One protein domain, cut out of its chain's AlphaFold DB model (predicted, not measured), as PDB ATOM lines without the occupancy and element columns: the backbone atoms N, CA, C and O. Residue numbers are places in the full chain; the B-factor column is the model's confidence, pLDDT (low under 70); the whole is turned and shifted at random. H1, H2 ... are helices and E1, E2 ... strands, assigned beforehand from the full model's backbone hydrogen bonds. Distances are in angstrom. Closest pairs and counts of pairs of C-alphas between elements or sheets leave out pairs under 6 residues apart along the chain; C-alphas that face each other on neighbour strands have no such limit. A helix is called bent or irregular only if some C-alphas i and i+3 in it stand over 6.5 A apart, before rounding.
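Overview. This is residues 248 to 347 of the 359 residues of the protein "Zinc finger, C2H2 type" of Dictyocaulus viviparus (UniProt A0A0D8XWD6). A twisted antiparallel sheet, E2 E1 E3 E4, has H1 and the bent H2 over one face, making two layers, helices on strands; the other face is bare. The printed part has 100 residues, two helices and four strands named in chain order H1 E1 E2 H2 E3 E4, class mixed. It is compact, radius of gyration of the C-alphas 13.6 A, spanning 39 by 31 by 19 A.

Along the chain. E1, residues 260 to 270, is 30.9 A long; E2 is 273 to 279, E3 324 to 332, E4 339 to 346, ending at C-alpha 346 (42.823, 21.693, -23.319). H1, residues 248 to 256, begins at C-alpha 248 (39.708, 18.474, -9.022). H2, residues 296 to 316, one helix by its hydrogen bonds, is bent: C-alphas 306 and 309 are 8.2 A apart; its arms are H2a, 296 to 306, and H2b, 309 to 316.

Arrangement. Within hydrogen-bond range are N 265 and O 328 of E1 and E3, 2.9 A, N 268 and O 276 of hairpin E1 and E2, 2.8 A, and N 327 and O 343 of hairpin E3 and E4, 2.8 A. E2, H2, E3 form a split strand-helix-strand unit, E1 between the two strands, its crossover right-handed. H2a and H2b are on the sheet, heights 9.4 A and 9.3 A. H1 touches H2a, closest C-alphas Val 248 and Leu 304, 6.7 A. Every O i to N i+4 pair is within range in H1, H2a and H2b.

Size, cuts and confidence. The farthest C-alphas, Thr 321 and Met 335, are 41.2 A apart. The printed part has no cut; the link E2 to H2, 16 residues, is long. Residues 334 to 337 have pLDDT under 70.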
ATOM      1  N   VAL A 248      40.564  19.655  -9.222       92.31
ATOM      2  CA  VAL A 248      39.708  18.474  -9.022       92.31
ATOM      3  C   VAL A 248      39.982  17.809  -7.670       92.31
ATOM      4  O   VAL A 248      39.052  17.339  -7.018       92.31
ATOM      5  N   GLU A 249      41.235  17.819  -7.213       92.00
ATOM      6  CA  GLU A 249      41.613  17.268  -5.905       92.00
ATOM      7  C   GLU A 249      41.033  18.097  -4.762       92.00
ATOM      8  O   GLU A 249      40.582  17.534  -3.764       92.00
ATOM      9  N   VAL A 250      40.960  19.426  -4.913       91.75
ATOM     10  CA  VAL A 250      40.279  20.249  -3.907       91.75
ATOM     11  C   VAL A 250      38.778  19.950  -3.858       91.75
ATOM     12  O   VAL A 250      38.207  19.944  -2.773       91.75
ATOM     13  N   VAL A 251      38.132  19.648  -4.993       92.69
ATOM     14  CA  VAL A 251      36.705  19.290  -5.026       92.69
ATOM     15  C   VAL A 251      36.479  17.987  -4.264       92.69
ATOM     16  O   VAL A 251      35.604  17.941  -3.404       92.69
ATOM     17  N   GLU A 252      37.280  16.953  -4.536       93.56
ATOM     18  CA  GLU A 252      37.239  15.678  -3.807       93.56
ATOM     19  C   GLU A 252      37.432  15.895  -2.304       93.56
ATOM     20  O   GLU A 252      36.592  15.504  -1.494       93.56
ATOM     21  N   HIS A 253      38.471  16.639  -1.933       91.38
ATOM     22  CA  HIS A 253      38.776  16.938  -0.544       91.38
ATOM     23  C   HIS A 253      37.668  17.736   0.169       91.38
ATOM     24  O   HIS A 253      37.368  17.509   1.342       91.38
ATOM     25  N   ILE A 254      37.026  18.679  -0.521       88.25
ATOM     26  CA  ILE A 254      35.892  19.424   0.025       88.25
ATOM     27  C   ILE A 254      34.673  18.507   0.213       88.25
ATOM     28  O   ILE A 254      33.932  18.669   1.187       88.25
ATOM     29  N   VAL A 255      34.450  17.548  -0.691       89.38
ATOM     30  CA  VAL A 255      33.396  16.536  -0.527       89.38
ATOM     31  C   VAL A 255      33.674  15.653   0.693       89.38
ATOM     32  O   VAL A 255      32.742  15.387   1.451       89.38
ATOM     33  N   ASP A 256      34.934  15.301   0.964       86.88
ATOM     34  CA  ASP A 256      35.322  14.562   2.179       86.88
ATOM     35  C   ASP A 256      35.014  15.339   3.471       86.88
ATOM     36  O   ASP A 256      34.690  14.751   4.504       86.88
ATOM     37  N   HIS A 257      35.032  16.675   3.417       83.19
ATOM     38  CA  HIS A 257      34.570  17.541   4.509       83.19
ATOM     39  C   HIS A 257      33.036  17.646   4.624       83.19
ATOM     40  O   HIS A 257      32.518  18.371   5.478       83.19
ATOM     41  N   GLY A 258      32.290  16.920   3.791       80.00
ATOM     42  CA  GLY A 258      30.831  16.940   3.749       80.00
ATOM     43  C   GLY A 258      30.250  18.044   2.865       80.00
ATOM     44  O   GLY A 258      29.074  18.389   3.018       80.00
ATOM     45  N   GLY A 259      31.051  18.624   1.965       84.81
ATOM     46  CA  GLY A 259      30.557  19.491   0.901       84.81
ATOM     47  C   GLY A 259      29.742  18.715  -0.136       84.81
ATOM     48  O   GLY A 259      30.024  17.556  -0.430       84.81
ATOM     49  N   SER A 260      28.731  19.362  -0.714       88.25
ATOM     50  CA  SER A 260      27.925  18.777  -1.791       88.25
ATOM     51  C   SER A 260      28.159  19.519  -3.095       88.25
ATOM     52  O   SER A 260      28.219  20.749  -3.107       88.25
ATOM     53  N   ILE A 261      28.232  18.781  -4.203       90.25
ATOM     54  CA  ILE A 261      28.294  19.373  -5.540       90.25
ATOM     55  C   ILE A 261      26.857  19.602  -6.005       90.25
ATOM     56  O   ILE A 261      26.082  18.655  -6.140       90.25
ATOM     57  N   LEU A 262      26.501  20.867  -6.210       86.50
ATOM     58  CA  LEU A 262      25.180  21.269  -6.678       86.50
ATOM     59  C   LEU A 262      25.076  21.153  -8.197       86.50
ATOM     60  O   LEU A 262      24.069  20.672  -8.716       86.50
ATOM     61  N   ASP A 263      26.103  21.632  -8.897       88.12
ATOM     62  CA  ASP A 263      26.079  21.763 -10.347       88.12
ATOM     63  C   ASP A 263      27.491  21.745 -10.939       88.12
ATOM     64  O   ASP A 263      28.448  22.201 -10.302       88.12
ATOM     65  N   VAL A 264      27.604  21.244 -12.169       92.94
ATOM     66  CA  VAL A 264      28.840  21.256 -12.958       92.94
ATOM     67  C   VAL A 264      28.523  21.810 -14.340       92.94
ATOM     68  O   VAL A 264      27.704  21.261 -15.074       92.94
ATOM     69  N   GLN A 265      29.196  22.895 -14.704       94.62
ATOM     70  CA  GLN A 265      29.013  23.568 -15.988       94.62
ATOM     71  C   GLN A 265      30.288  23.482 -16.820       94.62
ATOM     72  O   GLN A 265      31.387  23.711 -16.313       94.62
ATOM     73  N   LEU A 266      30.128  23.171 -18.102       95.19
ATOM     74  CA  LEU A 266      31.195  23.107 -19.092       95.19
ATOM     75  C   LEU A 266      31.026  24.291 -20.038       95.19
ATOM     76  O   LEU A 266      30.031  24.387 -20.751       95.19
ATOM     77  N   THR A 267      31.987  25.206 -20.047       95.88
ATOM     78  CA  THR A 267      31.990  26.350 -20.964       95.88
ATOM     79  C   THR A 267      33.055  26.157 -22.031       95.88
ATOM     80  O   THR A 267      34.238  26.060 -21.715       95.88
ATOM     81  N   PHE A 268      32.638  26.091 -23.290       95.12
ATOM     82  CA  PHE A 268      33.497  25.800 -24.433       95.12
ATOM     83  C   PHE A 268      34.046  27.079 -25.052       95.12
ATOM     84  O   PHE A 268      33.318  28.064 -25.216       95.12
ATOM     85  N   TYR A 269      35.317  27.029 -25.445       93.44
ATOM     86  CA  TYR A 269      36.017  28.138 -26.073       93.44
ATOM     87  C   TYR A 269      36.759  27.690 -27.334       93.44
ATOM     88  O   TYR A 269      37.251  26.560 -27.433       93.44
ATOM     89  N   PHE A 270      36.869  28.616 -28.282       93.44
ATOM     90  CA  PHE A 270      37.933  28.619 -29.275       93.44
ATOM     91  C   PHE A 270      38.930  29.700 -28.861       93.44
ATOM     92  O   PHE A 270      38.641  30.892 -28.968       93.44
ATOM     93  N   ASP A 271      40.065  29.277 -28.313       91.06
ATOM     94  CA  ASP A 271      41.024  30.147 -27.628       91.06
ATOM     95  C   ASP A 271      40.374  30.878 -26.454       91.06
ATOM     96  O   ASP A 271      40.035  30.232 -25.461       91.06
ATOM     97  N   ASP A 272      40.148  32.187 -26.564       91.12
ATOM     98  CA  ASP A 272      39.404  32.961 -25.559       91.12
ATOM     99  C   ASP A 272      37.988  33.342 -26.011       91.12
ATOM    100  O   ASP A 272      37.230  33.987 -25.284       91.12
ATOM    101  N   GLN A 273      37.596  32.944 -27.223       93.31
ATOM    102  CA  GLN A 273      36.262  33.216 -27.738       93.31
ATOM    103  C   GLN A 273      35.274  32.207 -27.168       93.31
ATOM    104  O   GLN A 273      35.349  31.010 -27.446       93.31
ATOM    105  N   PHE A 274      34.335  32.711 -26.371       95.19
ATOM    106  CA  PHE A 274      33.218  31.938 -25.841       95.19
ATOM    107  C   PHE A 274      32.371  31.349 -26.975       95.19
ATOM    108  O   PHE A 274      31.965  32.070 -27.889       95.19
ATOM    109  N   LEU A 275      32.061  30.056 -26.875       93.88
ATOM    110  CA  LEU A 275      31.180  29.356 -27.809       93.88
ATOM    111  C   LEU A 275      29.826  29.048 -27.167       93.88
ATOM    112  O   LEU A 275      28.790  29.460 -27.688       93.88
ATOM    113  N   ALA A 276      29.828  28.331 -26.042       94.31
ATOM    114  CA  ALA A 276      28.613  27.893 -25.363       94.31
ATOM    115  C   ALA A 276      28.885  27.442 -23.924       94.31
ATOM    116  O   ALA A 276      30.022  27.131 -23.568       94.31
ATOM    117  N   THR A 277      27.820  27.344 -23.129       94.69
ATOM    118  CA  THR A 277      27.834  26.710 -21.806       94.69
ATOM    119  C   THR A 277      26.827  25.571 -21.781       94.69
ATOM    120  O   THR A 277      25.650  25.785 -22.063       94.69
ATOM    121  N   GLU A 278      27.293  24.389 -21.395       91.38
ATOM    122  CA  GLU A 278      26.483  23.198 -21.170       91.38
ATOM    123  C   GLU A 278      26.440  22.882 -19.679       91.38
ATOM    124  O   GLU A 278      27.463  22.889 -18.991       91.38
ATOM    125  N   THR A 279      25.242  22.621 -19.168       88.88
ATOM    126  CA  THR A 279      25.056  22.196 -17.777       88.88
ATOM    127  C   THR A 279      25.001  20.681 -17.739       88.88
ATOM    128  O   THR A 279      24.176  20.073 -18.426       88.88
ATOM    129  N   GLN A 280      25.865  20.065 -16.937       86.75
ATOM    130  CA  GLN A 280      25.877  18.620 -16.805       86.75
ATOM    131  C   GLN A 280      24.640  18.168 -16.032       86.75
ATOM    132  O   GLN A 280      24.473  18.481 -14.859       86.75
ATOM    133  N   LEU A 281      23.774  17.401 -16.687       81.00
ATOM    134  CA  LEU A 281      22.599  16.841 -16.029       81.00
ATOM    135  C   LEU A 281      23.009  15.672 -15.130       81.00
ATOM    136  O   LEU A 281      23.763  14.790 -15.545       81.00
ATOM    137  N   THR A 282      22.489  15.658 -13.905       77.75
ATOM    138  CA  THR A 282      22.641  14.524 -12.993       77.75
ATOM    139  C   THR A 282      21.863  13.321 -13.504       77.75
ATOM    140  O   THR A 282      20.786  13.454 -14.089       77.75
ATOM    141  N   GLY A 283      22.387  12.129 -13.238       73.50
ATOM    142  CA  GLY A 283      21.696  10.876 -13.507       73.50
ATOM    143  C   GLY A 283      21.981   9.843 -12.427       73.50
ATOM    144  O   GLY A 283      22.976   9.933 -11.711       73.50
ATOM    145  N   GLU A 284      21.117   8.834 -12.341       79.19
ATOM    146  CA  GLU A 284      21.329   7.647 -11.496       79.19
ATOM    147  C   GLU A 284      22.456   6.750 -12.039       79.19
ATOM    148  O   GLU A 284      22.901   5.834 -11.357       79.19
ATOM    149  N   LYS A 285      22.923   7.006 -13.267       87.81
ATOM    150  CA  LYS A 285      23.967   6.256 -13.969       87.81
ATOM    151  C   LYS A 285      24.891   7.206 -14.727       87.81
ATOM    152  O   LYS A 285      24.424   8.213 -15.260       87.81
ATOM    153  N   CYS A 286      26.188   6.896 -14.784       88.88
ATOM    154  CA  CYS A 286      27.147   7.658 -15.587       88.88
ATOM    155  C   CYS A 286      26.810   7.579 -17.086       88.88
ATOM    156  O   CYS A 286      26.394   6.541 -17.592       88.88
ATOM    157  N   ASN A 287      27.043   8.668 -17.822       81.81
ATOM    158  CA  ASN A 287      26.850   8.684 -19.277       81.81
ATOM    159  C   ASN A 287      28.026   8.051 -20.038       81.81
ATOM    160  O   ASN A 287      27.872   7.694 -21.202       81.81
ATOM    161  N   ALA A 288      29.193   7.939 -19.398       86.06
ATOM    162  CA  ALA A 288      30.416   7.407 -19.998       86.06
ATOM    163  C   ALA A 288      30.717   5.956 -19.579       86.06
ATOM    164  O   ALA A 288      31.435   5.254 -20.283       86.06
ATOM    165  N   CYS A 289      30.167   5.489 -18.454       90.44
ATOM    166  CA  CYS A 289      30.385   4.133 -17.951       90.44
ATOM    167  C   CYS A 289      29.131   3.554 -17.281       90.44
ATOM    168  O   CYS A 289      28.125   4.234 -17.098       90.44
ATOM    169  N   ASP A 290      29.191   2.285 -16.873       87.69
ATOM    170  CA  ASP A 290      28.042   1.569 -16.312       87.69
ATOM    171  C   ASP A 290      27.877   1.695 -14.784       87.69
ATOM    172  O   ASP A 290      27.195   0.880 -14.164       87.69
ATOM    173  N   VAL A 291      28.490   2.704 -14.159       90.25
ATOM    174  CA  VAL A 291      28.394   2.922 -12.706       90.25
ATOM    175  C   VAL A 291      27.107   3.667 -12.350       90.25
ATOM    176  O   VAL A 291      26.762   4.661 -12.992       90.25
ATOM    177  N   ASN A 292      26.438   3.202 -11.291       88.94
ATOM    178  CA  ASN A 292      25.231   3.812 -10.740       88.94
ATOM    179  C   ASN A 292      25.533   4.627  -9.475       88.94
ATOM    180  O   ASN A 292      26.459   4.303  -8.731       88.94
ATOM    181  N   PHE A 293      24.716   5.648  -9.218       87.25
ATOM    182  CA  PHE A 293      24.868   6.569  -8.096       87.25
ATOM    183  C   PHE A 293      23.540   6.805  -7.393       87.25
ATOM    184  O   PHE A 293      22.535   7.119  -8.030       87.25
ATOM    185  N   ASP A 294      23.578   6.752  -6.065       83.38
ATOM    186  CA  ASP A 294      22.431   7.093  -5.221       83.38
ATOM    187  C   ASP A 294      22.329   8.608  -4.980       83.38
ATOM    188  O   ASP A 294      21.262   9.125  -4.643       83.38
ATOM    189  N   PHE A 295      23.441   9.339  -5.151       84.00
ATOM    190  CA  PHE A 295      23.529  10.766  -4.848       84.00
ATOM    191  C   PHE A 295      24.190  11.585  -5.971       84.00
ATOM    192  O   PHE A 295      25.260  11.214  -6.460       84.00
ATOM    193  N   PRO A 296      23.640  12.772  -6.302       85.94
ATOM    194  CA  PRO A 296      24.213  13.704  -7.278       85.94
ATOM    195  C   PRO A 296      25.678  14.077  -7.040       85.94
ATOM    196  O   PRO A 296      26.466  14.104  -7.980       85.94
ATOM    197  N   THR A 297      26.071  14.310  -5.784       89.94
ATOM    198  CA  THR A 297      27.466  14.626  -5.440       89.94
ATOM    199  C   THR A 297      28.417  13.513  -5.881       89.94
ATOM    200  O   THR A 297      29.474  13.802  -6.431       89.94
ATOM    201  N   GLN A 298      28.036  12.244  -5.695       89.31
ATOM    202  CA  GLN A 298      28.862  11.104  -6.100       89.31
ATOM    203  C   GLN A 298      28.945  10.994  -7.624       89.31
ATOM    204  O   GLN A 298      30.025  10.754  -8.156       89.31
ATOM    205  N   TYR A 299      27.827  11.230  -8.319       91.69
ATOM    206  CA  TYR A 299      27.790  11.281  -9.780       91.69
ATOM    207  C   TYR A 299      28.758  12.339 -10.327       91.69
ATOM    208  O   TYR A 299      29.602  12.036 -11.170       91.69
ATOM    209  N   TYR A 300      28.674  13.574  -9.825       93.62
ATOM    210  CA  TYR A 300      29.524  14.665 -10.297       93.62
ATOM    211  C   TYR A 300      30.992  14.457  -9.943       93.62
ATOM    212  O   TYR A 300      31.855  14.696 -10.784       93.62
ATOM    213  N   LEU A 301      31.285  13.972  -8.735       94.06
ATOM    214  CA  LEU A 301      32.653  13.675  -8.326       94.06
ATOM    215  C   LEU A 301      33.266  12.581  -9.210       94.06
ATOM    216  O   LEU A 301      34.381  12.731  -9.705       94.06
ATOM    217  N   HIS A 302      32.511  11.514  -9.481       94.38
ATOM    218  CA  HIS A 302      32.928  10.463 -10.402       94.38
ATOM    219  C   HIS A 302      33.184  11.004 -11.812       94.38
ATOM    220  O   HIS A 302      34.206  10.682 -12.419       94.38
ATOM    221  N   LEU A 303      32.292  11.857 -12.321       93.75
ATOM    222  CA  LEU A 303      32.456  12.495 -13.621       93.75
ATOM    223  C   LEU A 303      33.740  13.329 -13.665       93.75
ATOM    224  O   LEU A 303      34.556  13.116 -14.555       93.75
ATOM    225  N   LEU A 304      33.969  14.205 -12.685       94.25
ATOM    226  CA  LEU A 304      35.157  15.062 -12.621       94.25
ATOM    227  C   LEU A 304      36.466  14.256 -12.515       94.25
ATOM    228  O   LEU A 304      37.453  14.581 -13.180       94.25
ATOM    229  N   LEU A 305      36.475  13.180 -11.724       93.69
ATOM    230  CA  LEU A 305      37.670  12.364 -11.490       93.69
ATOM    231  C   LEU A 305      37.973  11.369 -12.615       93.69
ATOM    232  O   LEU A 305      39.145  11.091 -12.868       93.69
ATOM    233  N   LYS A 306      36.949  10.792 -13.255       93.94
ATOM    234  CA  LYS A 306      37.116   9.644 -14.168       93.94
ATOM    235  C   LYS A 306      36.755   9.930 -15.618       93.94
ATOM    236  O   LYS A 306      37.426   9.399 -16.492       93.94
ATOM    237  N   HIS A 307      35.741  10.756 -15.874       93.19
ATOM    238  CA  HIS A 307      35.130  10.878 -17.206       93.19
ATOM    239  C   HIS A 307      34.968  12.319 -17.700       93.19
ATOM    240  O   HIS A 307      34.242  12.569 -18.660       93.19
ATOM    241  N   ARG A 308      35.637  13.299 -17.080       91.31
ATOM    242  CA  ARG A 308      35.454  14.715 -17.438       91.31
ATOM    243  C   ARG A 308      35.805  14.992 -18.894       91.31
ATOM    244  O   ARG A 308      35.115  15.766 -19.556       91.31
ATOM    245  N   MET A 309      36.832  14.317 -19.410       90.12
ATOM    246  CA  MET A 309      37.244  14.473 -20.799       90.12
ATOM    247  C   MET A 309      36.339  13.693 -21.756       90.12
ATOM    248  O   MET A 309      36.017  14.207 -22.820       90.12
ATOM    249  N   ASP A 310      35.827  12.528 -21.352       90.38
ATOM    250  CA  ASP A 310      34.853  11.765 -22.147       90.38
ATOM    251  C   ASP A 310      33.562  12.566 -22.356       90.38
ATOM    252  O   ASP A 310      33.046  12.676 -23.470       90.38
ATOM    253  N   VAL A 311      33.075  13.209 -21.292       88.00
ATOM    254  CA  VAL A 311      31.902  14.092 -21.336       88.00
ATOM    255  C   VAL A 311      32.182  15.344 -22.165       88.00
ATOM    256  O   VAL A 311      31.342  15.772 -22.955       88.00
ATOM    257  N   THR A 312      33.383  15.908 -22.062       89.56
ATOM    258  CA  THR A 312      33.803  17.029 -22.917       89.56
ATOM    259  C   THR A 312      33.798  16.627 -24.396       89.56
ATOM    260  O   THR A 312      33.297  17.369 -25.242       89.56
ATOM    261  N   CYS A 313      34.297  15.432 -24.720       87.31
ATOM    262  CA  CYS A 313      34.284  14.877 -26.072       87.31
ATOM    263  C   CYS A 313      32.861  14.628 -26.590       87.31
ATOM    264  O   CYS A 313      32.598  14.878 -27.766       87.31
ATOM    265  N   PHE A 314      31.931  14.207 -25.728       86.81
ATOM    266  CA  PHE A 314      30.518  14.061 -26.084       86.81
ATOM    267  C   PHE A 314      29.921  15.384 -26.594       86.81
ATOM    268  O   PHE A 314      29.389  15.437 -27.707       86.81
ATOM    269  N   TYR A 315      30.087  16.476 -25.839       86.69
ATOM    270  CA  TYR A 315      29.590  17.805 -26.224       86.69
ATOM    271  C   TYR A 315      30.366  18.445 -27.380       86.69
ATOM    272  O   TYR A 315      29.820  19.288 -28.093       86.69
ATOM    273  N   ARG A 316      31.613  18.025 -27.627       83.94
ATOM    274  CA  ARG A 316      32.417  18.518 -28.757       83.94
ATOM    275  C   ARG A 316      31.723  18.340 -30.105       83.94
ATOM    276  O   ARG A 316      31.933  19.151 -31.000       83.94
ATOM    277  N   THR A 317      30.887  17.316 -30.260       87.19
ATOM    278  CA  THR A 317      30.109  17.106 -31.494       87.19
ATOM    279  C   THR A 317      29.225  18.308 -31.851       87.19
ATOM    280  O   THR A 317      29.046  18.601 -33.032       87.19
ATOM    281  N   ASN A 318      28.762  19.061 -30.848       88.19
ATOM    282  CA  ASN A 318      27.985  20.289 -31.028       88.19
ATOM    283  C   ASN A 318      28.875  21.520 -31.278       88.19
ATOM    284  O   ASN A 318      28.428  22.496 -31.882       88.19
ATOM    285  N   TYR A 319      30.138  21.471 -30.840       90.44
ATOM    286  CA  TYR A 319      31.103  22.574 -30.881       90.44
ATOM    287  C   TYR A 319      32.445  22.109 -31.471       90.44
ATOM    288  O   TYR A 319      33.459  22.072 -30.770       90.44
ATOM    289  N   PRO A 320      32.496  21.744 -32.766       88.00
ATOM    290  CA  PRO A 320      33.666  21.096 -33.363       88.00
ATOM    291  C   PRO A 320      34.913  21.988 -33.383       88.00
ATOM    292  O   PRO A 320      36.035  21.484 -33.398       88.00
ATOM    293  N   THR A 321      34.722  23.309 -33.362       90.12
ATOM    294  CA  THR A 321      35.799  24.301 -33.306       90.12
ATOM    295  C   THR A 321      36.343  24.519 -31.897       90.12
ATOM    296  O   THR A 321      37.357  25.191 -31.767       90.12
ATOM    297  N   ALA A 322      35.716  23.982 -30.845       91.62
ATOM    298  CA  ALA A 322      36.211  24.145 -29.483       91.62
ATOM    299  C   ALA A 322      37.577  23.464 -29.310       91.62
ATOM    300  O   ALA A 322      37.772  22.312 -29.715       91.62
ATOM    301  N   ASN A 323      38.518  24.177 -28.693       92.38
ATOM    302  CA  ASN A 323      39.862  23.672 -28.401       92.38
ATOM    303  C   ASN A 323      40.214  23.699 -26.909       92.38
ATOM    304  O   ASN A 323      41.209  23.098 -26.502       92.38
ATOM    305  N   ASN A 324      39.387  24.342 -26.085       93.44
ATOM    306  CA  ASN A 324      39.477  24.260 -24.638       93.44
ATOM    307  C   ASN A 324      38.101  24.380 -23.975       93.44
ATOM    308  O   ASN A 324      37.139  24.888 -24.559       93.44
ATOM    309  N   VAL A 325      38.019  23.880 -22.745       94.00
ATOM    310  CA  VAL A 325      36.806  23.865 -21.929       94.00
ATOM    311  C   VAL A 325      37.116  24.389 -20.531       94.00
ATOM    312  O   VAL A 325      38.147  24.063 -19.951       94.00
ATOM    313  N   LYS A 326      36.226  25.211 -19.976       94.75
ATOM    314  CA  LYS A 326      36.235  25.634 -18.576       94.75
ATOM    315  C   LYS A 326      35.204  24.826 -17.803       94.75
ATOM    316  O   LYS A 326      34.020  24.898 -18.119       94.75
ATOM    317  N   PHE A 327      35.645  24.122 -16.773       95.44
ATOM    318  CA  PHE A 327      34.772  23.518 -15.781       95.44
ATOM    319  C   PHE A 327      34.497  24.531 -14.676       95.44
ATOM    320  O   PHE A 327      35.430  25.096 -14.107       95.44
ATOM    321  N   THR A 328      33.222  24.740 -14.364       95.12
ATOM    322  CA  THR A 328      32.771  25.494 -13.192       95.12
ATOM    323  C   THR A 328      31.972  24.543 -12.311       95.12
ATOM    324  O   THR A 328      30.884  24.107 -12.684       95.12
ATOM    325  N   THR A 329      32.521  24.216 -11.144       93.75
ATOM    326  CA  THR A 329      31.875  23.360 -10.141       93.75
ATOM    327  C   THR A 329      31.288  24.241  -9.050       93.75
ATOM    328  O   THR A 329      32.012  24.994  -8.399       93.75
ATOM    329  N   ILE A 330      29.973  24.156  -8.855       89.75
ATOM    330  CA  ILE A 330      29.256  24.885  -7.807       89.75
ATOM    331  C   ILE A 330      29.068  23.944  -6.627       89.75
ATOM    332  O   ILE A 330      28.355  22.942  -6.714       89.75
ATOM    333  N   MET A 331      29.700  24.281  -5.513       86.56
ATOM    334  CA  MET A 331      29.629  23.528  -4.272       86.56
ATOM    335  C   MET A 331      28.800  24.287  -3.244       86.56
ATOM    336  O   MET A 331      28.906  25.507  -3.103       86.56
ATOM    337  N   ILE A 332      27.969  23.549  -2.515       81.75
ATOM    338  CA  ILE A 332      27.169  24.078  -1.416       81.75
ATOM    339  C   ILE A 332      27.529  23.404  -0.107       81.75
ATOM    340  O   ILE A 332      27.904  22.229  -0.042       81.75
ATOM    341  N   PHE A 333      27.361  24.184   0.951       77.38
ATOM    342  CA  PHE A 333      27.823  23.860   2.282       77.38
ATOM    343  C   PHE A 333      26.725  24.081   3.309       77.38
ATOM    344  O   PHE A 333      25.877  24.958   3.160       77.38
ATOM    345  N   ARG A 334      26.779  23.314   4.403       56.50
ATOM    346  CA  ARG A 334      25.814  23.417   5.509       56.50
ATOM    347  C   ARG A 334      25.781  24.806   6.162       56.50
ATOM    348  O   ARG A 334      24.743  25.169   6.705       56.50
ATOM    349  N   MET A 335      26.893  25.553   6.147       51.88
ATOM    350  CA  MET A 335      27.037  26.822   6.889       51.88
ATOM    351  C   MET A 335      27.641  27.990   6.095       51.88
ATOM    352  O   MET A 335      27.806  29.072   6.656       51.88
ATOM    353  N   PHE A 336      27.972  27.808   4.817       55.88
ATOM    354  CA  PHE A 336      28.698  28.806   4.026       55.88
ATOM    355  C   PHE A 336      28.003  29.075   2.687       55.88
ATOM    356  O   PHE A 336      27.270  28.209   2.203       55.88
ATOM    357  N   PRO A 337      28.200  30.275   2.102       68.75
ATOM    358  CA  PRO A 337      27.684  30.587   0.774       68.75
ATOM    359  C   PRO A 337      28.246  29.627  -0.281       68.75
ATOM    360  O   PRO A 337      29.247  28.948  -0.050       68.75
ATOM    361  N   GLU A 338      27.593  29.599  -1.444       79.88
ATOM    362  CA  GLU A 338      28.052  28.856  -2.619       79.88
ATOM    363  C   GLU A 338      29.543  29.112  -2.879       79.88
ATOM    364  O   GLU A 338      29.977  30.263  -2.993       79.88
ATOM    365  N   HIS A 339      30.314  28.037  -2.991       85.06
ATOM    366  CA  HIS A 339      31.721  28.086  -3.352       85.06
ATOM    367  C   HIS A 339      31.889  27.559  -4.766       85.06
ATOM    368  O   HIS A 339      31.296  26.549  -5.145       85.06
ATOM    369  N   LYS A 340      32.657  28.289  -5.569       90.69
ATOM    370  CA  LYS A 340      32.819  28.016  -6.992       90.69
ATOM    371  C   LYS A 340      34.277  27.722  -7.255       90.69
ATOM    372  O   LYS A 340      35.119  28.552  -6.935       90.69
ATOM    373  N   ILE A 341      34.527  26.566  -7.852       90.75
ATOM    374  CA  ILE A 341      35.857  26.146  -8.283       90.75
ATOM    375  C   ILE A 341      35.854  26.112  -9.801       90.75
ATOM    376  O   ILE A 341      34.955  25.526 -10.415       90.75
ATOM    377  N   GLU A 342      36.836  26.776 -10.402       93.50
ATOM    378  CA  GLU A 342      36.879  26.999 -11.839       93.50
ATOM    379  C   GLU A 342      38.246  26.670 -12.421       93.50
ATOM    380  O   GLU A 342      39.268  27.185 -11.974       93.50
ATOM    381  N   PHE A 343      38.267  25.869 -13.481       92.31
ATOM    382  CA  PHE A 343      39.513  25.536 -14.158       92.31
ATOM    383  C   PHE A 343      39.306  25.258 -15.638       92.31
ATOM    384  O   PHE A 343      38.268  24.744 -16.050       92.31
ATOM    385  N   ARG A 344      40.298  25.623 -16.456       91.38
ATOM    386  CA  ARG A 344      40.299  25.358 -17.899       91.38
ATOM    387  C   ARG A 344      41.158  24.143 -18.227       91.38
ATOM    388  O   ARG A 344      42.214  23.967 -17.620       91.38
ATOM    389  N   GLU A 345      40.740  23.343 -19.201       91.31
ATOM    390  CA  GLU A 345      41.481  22.212 -19.767       91.31
ATOM    391  C   GLU A 345      41.523  22.275 -21.299       91.31
ATOM    392  O   GLU A 345      40.581  22.731 -21.948       91.31
ATOM    393  N   ILE A 346      42.644  21.824 -21.870       91.06
ATOM    394  CA  ILE A 346      42.823  21.693 -23.319       91.06
ATOM    395  C   ILE A 346      42.053  20.458 -23.775       91.06
ATOM    396  O   ILE A 346      42.178  19.390 -23.176       91.06
ATOM    397  N   MET A 347      41.283  20.596 -24.851       88.44
ATOM    398  CA  MET A 347      40.565  19.464 -25.426       88.44
ATOM    399  C   MET A 347      41.520  18.626 -26.289       88.44
ATOM    400  O   MET A 347      42.202  19.188 -27.151       88.44
TER     401      MET A 347